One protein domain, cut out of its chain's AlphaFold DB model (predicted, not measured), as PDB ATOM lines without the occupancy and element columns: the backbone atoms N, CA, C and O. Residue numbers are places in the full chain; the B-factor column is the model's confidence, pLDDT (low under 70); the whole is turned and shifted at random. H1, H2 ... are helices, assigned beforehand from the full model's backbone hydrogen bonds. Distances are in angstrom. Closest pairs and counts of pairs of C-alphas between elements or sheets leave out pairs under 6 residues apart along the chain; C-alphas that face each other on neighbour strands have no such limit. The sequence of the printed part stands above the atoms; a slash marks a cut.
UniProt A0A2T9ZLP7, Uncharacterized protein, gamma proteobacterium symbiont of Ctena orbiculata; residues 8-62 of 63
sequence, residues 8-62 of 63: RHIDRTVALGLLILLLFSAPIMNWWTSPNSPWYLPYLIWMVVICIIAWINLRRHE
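AT A GLANCE: This is residues 8 to 62 of the 63 residues of an uncharacterized protein of gamma proteobacterium symbiont of Ctena orbiculata (UniProt A0A2T9ZLP7). What shape is it? It is an open U: long H1 and H3 are its arms, apart, and H2 with the loop after it makes the bend. What makes it? The printed part has 55 residues with helices H1, H2, H3 and no named strand: all helix. It is loose, with a radius of gyration of the C-alphas of 14.1 A, and spans 45 by 22 by 7 A.

IN THESE COORDINATES: Where is H1? H1, residues 8 to 23, begins at C-alpha 8 (10.214, -19.170, -42.909) and is 22.8 A long. What follows? H2 is residues 26 to 33. H3, residues 41 to 60, is 29.1 A long, to C-alpha 60 (17.148, -29.420, -34.561).

HOW THE PARTS SIT: How near is H2? H2 is close but not clearly touching H1, closest C-alphas 23 and 29, 7.3 A, and H3, closest C-alphas 32 and 41, 6.7 A. Backbones? Every O i to N i+4 pair is within hydrogen-bond range in H2 and H3, 11 of 12 in H1.

THE WHOLE: How large? C-alphas 35 and 62 are farthest apart, 45.3 A. Where is pLDDT under 70? It is at residues 8 to 10 and 61 to 62.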
ATOM      1  N   ARG A   8       8.960 -18.732 -43.558       60.81
ATOM      2  CA  ARG A   8      10.214 -19.170 -42.909       60.81
ATOM      3  C   ARG A   8      11.425 -19.268 -43.848       60.81
ATOM      4  O   ARG A   8      12.571 -19.206 -43.394       60.81
ATOM      5  N   HIS A   9      11.191 -19.475 -45.144       61.16
ATOM      6  CA  HIS A   9      12.259 -19.574 -46.144       61.16
ATOM      7  C   HIS A   9      12.745 -18.201 -46.611       61.16
ATOM      8  O   HIS A   9      13.945 -18.034 -46.848       61.16
ATOM      9  N   ILE A  10      11.843 -17.222 -46.692       68.94
ATOM     10  CA  ILE A  10      12.179 -15.856 -47.092       68.94
ATOM     11  C   ILE A  10      13.022 -15.206 -45.995       68.94
ATOM     12  O   ILE A  10      14.102 -14.715 -46.309       68.94
ATOM     13  N   ASP A  11      12.649 -15.338 -44.719       77.88
ATOM     14  CA  ASP A  11      13.422 -14.775 -43.599       77.88
ATOM     15  C   ASP A  11      14.881 -15.246 -43.575       77.88
ATOM     16  O   ASP A  11      15.812 -14.456 -43.409       77.88
ATOM     17  N   ARG A  12      15.114 -16.546 -43.791       74.81
ATOM     18  CA  ARG A  12      16.474 -17.109 -43.859       74.81
ATOM     19  C   ARG A  12      17.250 -16.620 -45.069       74.81
ATOM     20  O   ARG A  12      18.442 -16.353 -44.952       74.81
ATOM     21  N   THR A  13      16.588 -16.535 -46.217       81.88
ATOM     22  CA  THR A  13      17.215 -16.099 -47.468       81.88
ATOM     23  C   THR A  13      17.581 -14.621 -47.394       81.88
ATOM     24  O   THR A  13      18.682 -14.244 -47.783       81.88
ATOM     25  N   VAL A  14      16.707 -13.797 -46.811       85.81
ATOM     26  CA  VAL A  14      16.947 -12.375 -46.544       85.81
ATOM     27  C   VAL A  14      18.068 -12.198 -45.522       85.81
ATOM     28  O   VAL A  14      18.971 -11.403 -45.760       85.81
ATOM     29  N   ALA A  15      18.080 -12.972 -44.433       83.19
ATOM     30  CA  ALA A  15      19.161 -12.929 -43.446       83.19
ATOM     31  C   ALA A  15      20.520 -13.321 -44.051       83.19
ATOM     32  O   ALA A  15      21.517 -12.646 -43.803       83.19
ATOM     33  N   LEU A  16      20.568 -14.372 -44.879       82.75
ATOM     34  CA  LEU A  16      21.772 -14.768 -45.620       82.75
ATOM     35  C   LEU A  16      22.192 -13.698 -46.632       82.75
ATOM     36  O   LEU A  16      23.373 -13.377 -46.723       82.75
ATOM     37  N   GLY A  17      21.237 -13.114 -47.354       87.06
ATOM     38  CA  GLY A  17      21.490 -12.026 -48.294       87.06
ATOM     39  C   GLY A  17      22.082 -10.800 -47.603       87.06
ATOM     40  O   GLY A  17      23.109 -10.295 -48.045       87.06
ATOM     41  N   LEU A  18      21.502 -10.370 -46.480       86.81
ATOM     42  CA  LEU A  18      22.016  -9.275 -45.654       86.81
ATOM     43  C   LEU A  18      23.396  -9.590 -45.078       86.81
ATOM     44  O   LEU A  18      24.253  -8.713 -45.063       86.81
ATOM     45  N   LEU A  19      23.632 -10.830 -44.643       84.81
ATOM     46  CA  LEU A  19      24.938 -11.274 -44.163       84.81
ATOM     47  C   LEU A  19      25.996 -11.154 -45.266       84.81
ATOM     48  O   LEU A  19      27.074 -10.621 -45.023       84.81
ATOM     49  N   ILE A  20      25.682 -11.606 -46.483       85.06
ATOM     50  CA  ILE A  20      26.575 -11.487 -47.642       85.06
ATOM     51  C   ILE A  20      26.794 -10.012 -47.986       85.06
ATOM     52  O   ILE A  20      27.937  -9.598 -48.149       85.06
ATOM     53  N   LEU A  21      25.731  -9.203 -48.037       86.75
ATOM     54  CA  LEU A  21      25.819  -7.769 -48.327       86.75
ATOM     55  C   LEU A  21      26.676  -7.030 -47.288       86.75
ATOM     56  O   LEU A  21      27.440  -6.136 -47.641       86.75
ATOM     57  N   LEU A  22      26.567  -7.419 -46.016       83.00
ATOM     58  CA  LEU A  22      27.375  -6.901 -44.918       83.00
ATOM     59  C   LEU A  22      28.844  -7.323 -45.071       83.00
ATOM     60  O   LEU A  22      29.723  -6.472 -44.975       83.00
ATOM     61  N   LEU A  23      29.120  -8.605 -45.344       76.88
ATOM     62  CA  LEU A  23      30.488  -9.101 -45.550       76.88
ATOM     63  C   LEU A  23      31.167  -8.448 -46.761       76.88
ATOM     64  O   LEU A  23      32.359  -8.164 -46.712       76.88
ATOM     65  N   PHE A  24      30.412  -8.198 -47.829       77.19
ATOM     66  CA  PHE A  24      30.892  -7.543 -49.048       77.19
ATOM     67  C   PHE A  24      30.740  -6.017 -49.020       77.19
ATOM     68  O   PHE A  24      30.935  -5.346 -50.034       77.19
ATOM     69  N   SER A  25      30.410  -5.440 -47.866       81.81
ATOM     70  CA  SER A  25      30.303  -3.996 -47.723       81.81
ATOM     71  C   SER A  25      31.694  -3.356 -47.719       81.81
ATOM     72  O   SER A  25      32.609  -3.816 -47.033       81.81
ATOM     73  N   ALA A  26      31.846  -2.247 -48.449       71.94
ATOM     74  CA  ALA A  26      33.100  -1.497 -48.570       71.94
ATOM     75  C   ALA A  26      33.813  -1.179 -47.229       71.94
ATOM     76  O   ALA A  26      35.039  -1.273 -47.193       71.94
ATOM     77  N   PRO A  27      33.121  -0.858 -46.111       76.38
ATOM     78  CA  PRO A  27      33.762  -0.624 -44.817       76.38
ATOM     79  C   PRO A  27      34.379  -1.893 -44.220       76.38
ATOM     80  O   PRO A  27      35.513  -1.850 -43.749       76.38
ATOM     81  N   ILE A  28      33.659  -3.022 -44.272       75.69
ATOM     82  CA  ILE A  28      34.140  -4.323 -43.784       75.69
ATOM     83  C   ILE A  28      35.354  -4.761 -44.607       75.69
ATOM     84  O   ILE A  28      36.371  -5.176 -44.054       75.69
ATOM     85  N   MET A  29      35.276  -4.601 -45.925       75.62
ATOM     86  CA  MET A  29      36.346  -5.004 -46.828       75.62
ATOM     87  C   MET A  29      37.597  -4.136 -46.642       75.62
ATOM     88  O   MET A  29      38.695  -4.674 -46.553       75.62
ATOM     89  N   ASN A  30      37.432  -2.820 -46.464       76.88
ATOM     90  CA  ASN A  30      38.533  -1.908 -46.141       76.88
ATOM     91  C   ASN A  30      39.171  -2.222 -44.778       76.88
ATOM     92  O   ASN A  30      40.379  -2.088 -44.593       76.88
ATOM     93  N   TRP A  31      38.370  -2.680 -43.812       73.75
ATOM     94  CA  TRP A  31      38.892  -3.156 -42.536       73.75
ATOM     95  C   TRP A  31      39.704  -4.434 -42.681       73.75
ATOM     96  O   TRP A  31      40.609  -4.617 -41.888       73.75
ATOM     97  N   TRP A  32      39.444  -5.303 -43.656       72.69
ATOM     98  CA  TRP A  32      40.247  -6.515 -43.878       72.69
ATOM     99  C   TRP A  32      41.505  -6.259 -44.710       72.69
ATOM    100  O   TRP A  32      42.495  -6.968 -44.549       72.69
ATOM    101  N   THR A  33      41.471  -5.263 -45.595       75.31
ATOM    102  CA  THR A  33      42.567  -4.953 -46.526       75.31
ATOM    103  C   THR A  33      43.503  -3.853 -46.031       75.31
ATOM    104  O   THR A  33      44.522  -3.584 -46.668       75.31
ATOM    105  N   SER A  34      43.187  -3.218 -44.898       80.31
ATOM    106  CA  SER A  34      44.058  -2.219 -44.283       80.31
ATOM    107  C   SER A  34      45.381  -2.852 -43.819       80.31
ATOM    108  O   SER A  34      45.363  -3.919 -43.206       80.31
ATOM    109  N   PRO A  35      46.537  -2.199 -44.044       72.88
ATOM    110  CA  PRO A  35      47.861  -2.761 -43.755       72.88
ATOM    111  C   PRO A  35      48.132  -3.058 -42.270       72.88
ATOM    112  O   PRO A  35      48.999  -3.872 -41.966       72.88
ATOM    113  N   ASN A  36      47.385  -2.444 -41.345       77.06
ATOM    114  CA  ASN A  36      47.456  -2.734 -39.905       77.06
ATOM    115  C   ASN A  36      46.415  -3.763 -39.442       77.06
ATOM    116  O   ASN A  36      46.279  -4.011 -38.243       77.06
ATOM    117  N   SER A  37      45.638  -4.326 -40.365       74.94
ATOM    118  CA  SER A  37      44.547  -5.215 -40.012       74.94
ATOM    119  C   SER A  37      44.978  -6.681 -39.935       74.94
ATOM    120  O   SER A  37      45.722  -7.157 -40.796       74.94
ATOM    121  N   PRO A  38      44.492  -7.436 -38.937       79.88
ATOM    122  CA  PRO A  38      44.722  -8.867 -38.857       79.88
ATOM    123  C   PRO A  38      44.124  -9.630 -40.048       79.88
ATOM    124  O   PRO A  38      42.908  -9.729 -40.211       79.88
ATOM    125  N   TRP A  39      44.987 -10.278 -40.827       81.94
ATOM    126  CA  TRP A  39      44.631 -11.119 -41.980       81.94
ATOM    127  C   TRP A  39      43.662 -12.276 -41.662       81.94
ATOM    128  O   TRP A  39      43.019 -12.808 -42.563       81.94
ATOM    129  N   TYR A  40      43.524 -12.665 -40.388       83.38
ATOM    130  CA  TYR A  40      42.631 -13.744 -39.958       83.38
ATOM    131  C   TYR A  40      41.177 -13.301 -39.689       83.38
ATOM    132  O   TYR A  40      40.314 -14.151 -39.465       83.38
ATOM    133  N   LEU A  41      40.873 -11.996 -39.712       83.44
ATOM    134  CA  LEU A  41      39.526 -11.454 -39.462       83.44
ATOM    135  C   LEU A  41      38.410 -12.100 -40.309       83.44
ATOM    136  O   LEU A  41      37.395 -12.489 -39.724       83.44
ATOM    137  N   PRO A  42      38.573 -12.282 -41.639       81.94
ATOM    138  CA  PRO A  42      37.550 -12.926 -42.462       81.94
ATOM    139  C   PRO A  42      37.264 -14.355 -41.991       81.94
ATOM    140  O   PRO A  42      36.112 -14.775 -41.902       81.94
ATOM    141  N   TYR A  43      38.311 -15.098 -41.627       85.38
ATOM    142  CA  TYR A  43      38.206 -16.480 -41.160       85.38
ATOM    143  C   TYR A  43      37.502 -16.577 -39.805       85.38
ATOM    144  O   TYR A  43      36.733 -17.509 -39.580       85.38
ATOM    145  N   LEU A  44      37.714 -15.599 -38.918       87.69
ATOM    146  CA  LEU A  44      37.050 -15.530 -37.613       87.69
ATOM    147  C   LEU A  44      35.539 -15.294 -37.778       87.69
ATOM    148  O   LEU A  44      34.731 -15.958 -37.129       87.69
ATOM    149  N   ILE A  45      35.146 -14.425 -38.713       85.31
ATOM    150  CA  ILE A  45      33.733 -14.203 -39.064       85.31
ATOM    151  C   ILE A  45      33.108 -15.492 -39.609       85.31
ATOM    152  O   ILE A  45      32.042 -15.902 -39.144       85.31
ATOM    153  N   TRP A  46      33.785 -16.175 -40.536       87.50
ATOM    154  CA  TRP A  46      33.319 -17.463 -41.057       87.50
ATOM    155  C   TRP A  46      33.201 -18.534 -39.969       87.50
ATOM    156  O   TRP A  46      32.210 -19.261 -39.945       87.50
ATOM    157  N   MET A  47      34.148 -18.592 -39.029       92.44
ATOM    158  CA  MET A  47      34.079 -19.480 -37.863       92.44
ATOM    159  C   MET A  47      32.813 -19.240 -37.037       92.44
ATOM    160  O   MET A  47      32.110 -20.193 -36.707       92.44
ATOM    161  N   VAL A  48      32.470 -17.979 -36.755       90.75
ATOM    162  CA  VAL A  48      31.241 -17.635 -36.022       90.75
ATOM    163  C   VAL A  48      29.997 -18.066 -36.799       90.75
ATOM    164  O   VAL A  48      29.103 -18.685 -36.222       90.75
ATOM    165  N   VAL A  49      29.946 -17.801 -38.109       87.44
ATOM    166  CA  VAL A  49      28.824 -18.214 -38.971       87.44
ATOM    167  C   VAL A  49      28.647 -19.734 -38.953       87.44
ATOM    168  O   VAL A  49      27.536 -20.219 -38.730       87.44
ATOM    169  N   ILE A  50      29.733 -20.493 -39.122       89.25
ATOM    170  CA  ILE A  50      29.711 -21.961 -39.092       89.25
ATOM    171  C   ILE A  50      29.269 -22.463 -37.716       89.25
ATOM    172  O   ILE A  50      28.388 -23.319 -37.652       89.25
ATOM    173  N   CYS A  51      29.804 -21.914 -36.622       94.12
ATOM    174  CA  CYS A  51      29.386 -22.267 -35.265       94.12
ATOM    175  C   CYS A  51      27.892 -22.016 -35.038       94.12
ATOM    176  O   CYS A  51      27.218 -22.885 -34.493       94.12
ATOM    177  N   ILE A  52      27.353 -20.876 -35.479       90.56
ATOM    178  CA  ILE A  52      25.921 -20.566 -35.352       90.56
ATOM    179  C   ILE A  52      25.081 -21.566 -36.151       90.56
ATOM    180  O   ILE A  52      24.096 -22.096 -35.635       90.56
ATOM    181  N   ILE A  53      25.463 -21.859 -37.396       87.19
ATOM    182  CA  ILE A  53      24.742 -22.821 -38.240       87.19
ATOM    183  C   ILE A  53      24.795 -24.221 -37.622       87.19
ATOM    184  O   ILE A  53      23.754 -24.872 -37.514       87.19
ATOM    185  N   ALA A  54      25.974 -24.666 -37.184       90.19
ATOM    186  CA  ALA A  54      26.174 -25.953 -36.528       90.19
ATOM    187  C   ALA A  54      25.356 -26.049 -35.236       90.19
ATOM    188  O   ALA A  54      24.685 -27.050 -35.012       90.19
ATOM    189  N   TRP A  55      25.330 -24.982 -34.437       90.56
ATOM    190  CA  TRP A  55      24.534 -24.899 -33.218       90.56
ATOM    191  C   TRP A  55      23.032 -25.023 -33.510       90.56
ATOM    192  O   TRP A  55      22.323 -25.796 -32.868       90.56
ATOM    193  N   ILE A  56      22.525 -24.265 -34.488       87.50
ATOM    194  CA  ILE A  56      21.113 -24.319 -34.896       87.50
ATOM    195  C   ILE A  56      20.757 -25.708 -35.432       87.50
ATOM    196  O   ILE A  56      19.646 -26.183 -35.202       87.50
ATOM    197  N   ASN A  57      21.670 -26.342 -36.168       84.75
ATOM    198  CA  ASN A  57      21.476 -27.683 -36.702       84.75
ATOM    199  C   ASN A  57      21.459 -28.728 -35.575       84.75
ATOM    200  O   ASN A  57      20.542 -29.538 -35.506       84.75
ATOM    201  N   LEU A  58      22.378 -28.625 -34.613       84.19
ATOM    202  CA  LEU A  58      22.435 -29.517 -33.457       84.19
ATOM    203  C   LEU A  58      21.151 -29.458 -32.616       84.19
ATOM    204  O   LEU A  58      20.594 -30.504 -32.303       84.19
ATOM    205  N   ARG A  59      20.613 -28.258 -32.342       80.88
ATOM    206  CA  ARG A  59      19.321 -28.111 -31.637       80.88
ATOM    207  C   ARG A  59      18.123 -28.672 -32.416       80.88
ATOM    208  O   ARG A  59      17.083 -28.933 -31.830       80.88
ATOM    209  N   ARG A  60      18.215 -28.804 -33.745       73.81
ATOM    210  CA  ARG A  60      17.148 -29.420 -34.561       73.81
ATOM    211  C   ARG A  60      17.179 -30.945 -34.521       73.81
ATOM    212  O   ARG A  60      16.193 -31.554 -34.915       73.81
ATOM    213  N   HIS A  61      18.302 -31.526 -34.106       59.41
ATOM    214  CA  HIS A  61      18.497 -32.967 -33.989       59.41
ATOM    215  C   HIS A  61      18.210 -33.507 -32.581       59.41
ATOM    216  O   HIS A  61      18.385 -34.702 -32.366       59.41
ATOM    217  N   GLU A  62      17.758 -32.670 -31.641       54.69
ATOM    218  CA  GLU A  62      17.101 -33.155 -30.424       54.69
ATOM    219  C   GLU A  62      15.734 -33.753 -30.844       54.69
ATOM    220  O   GLU A  62      14.919 -33.006 -31.395       54.69
TER     221      GLU A  62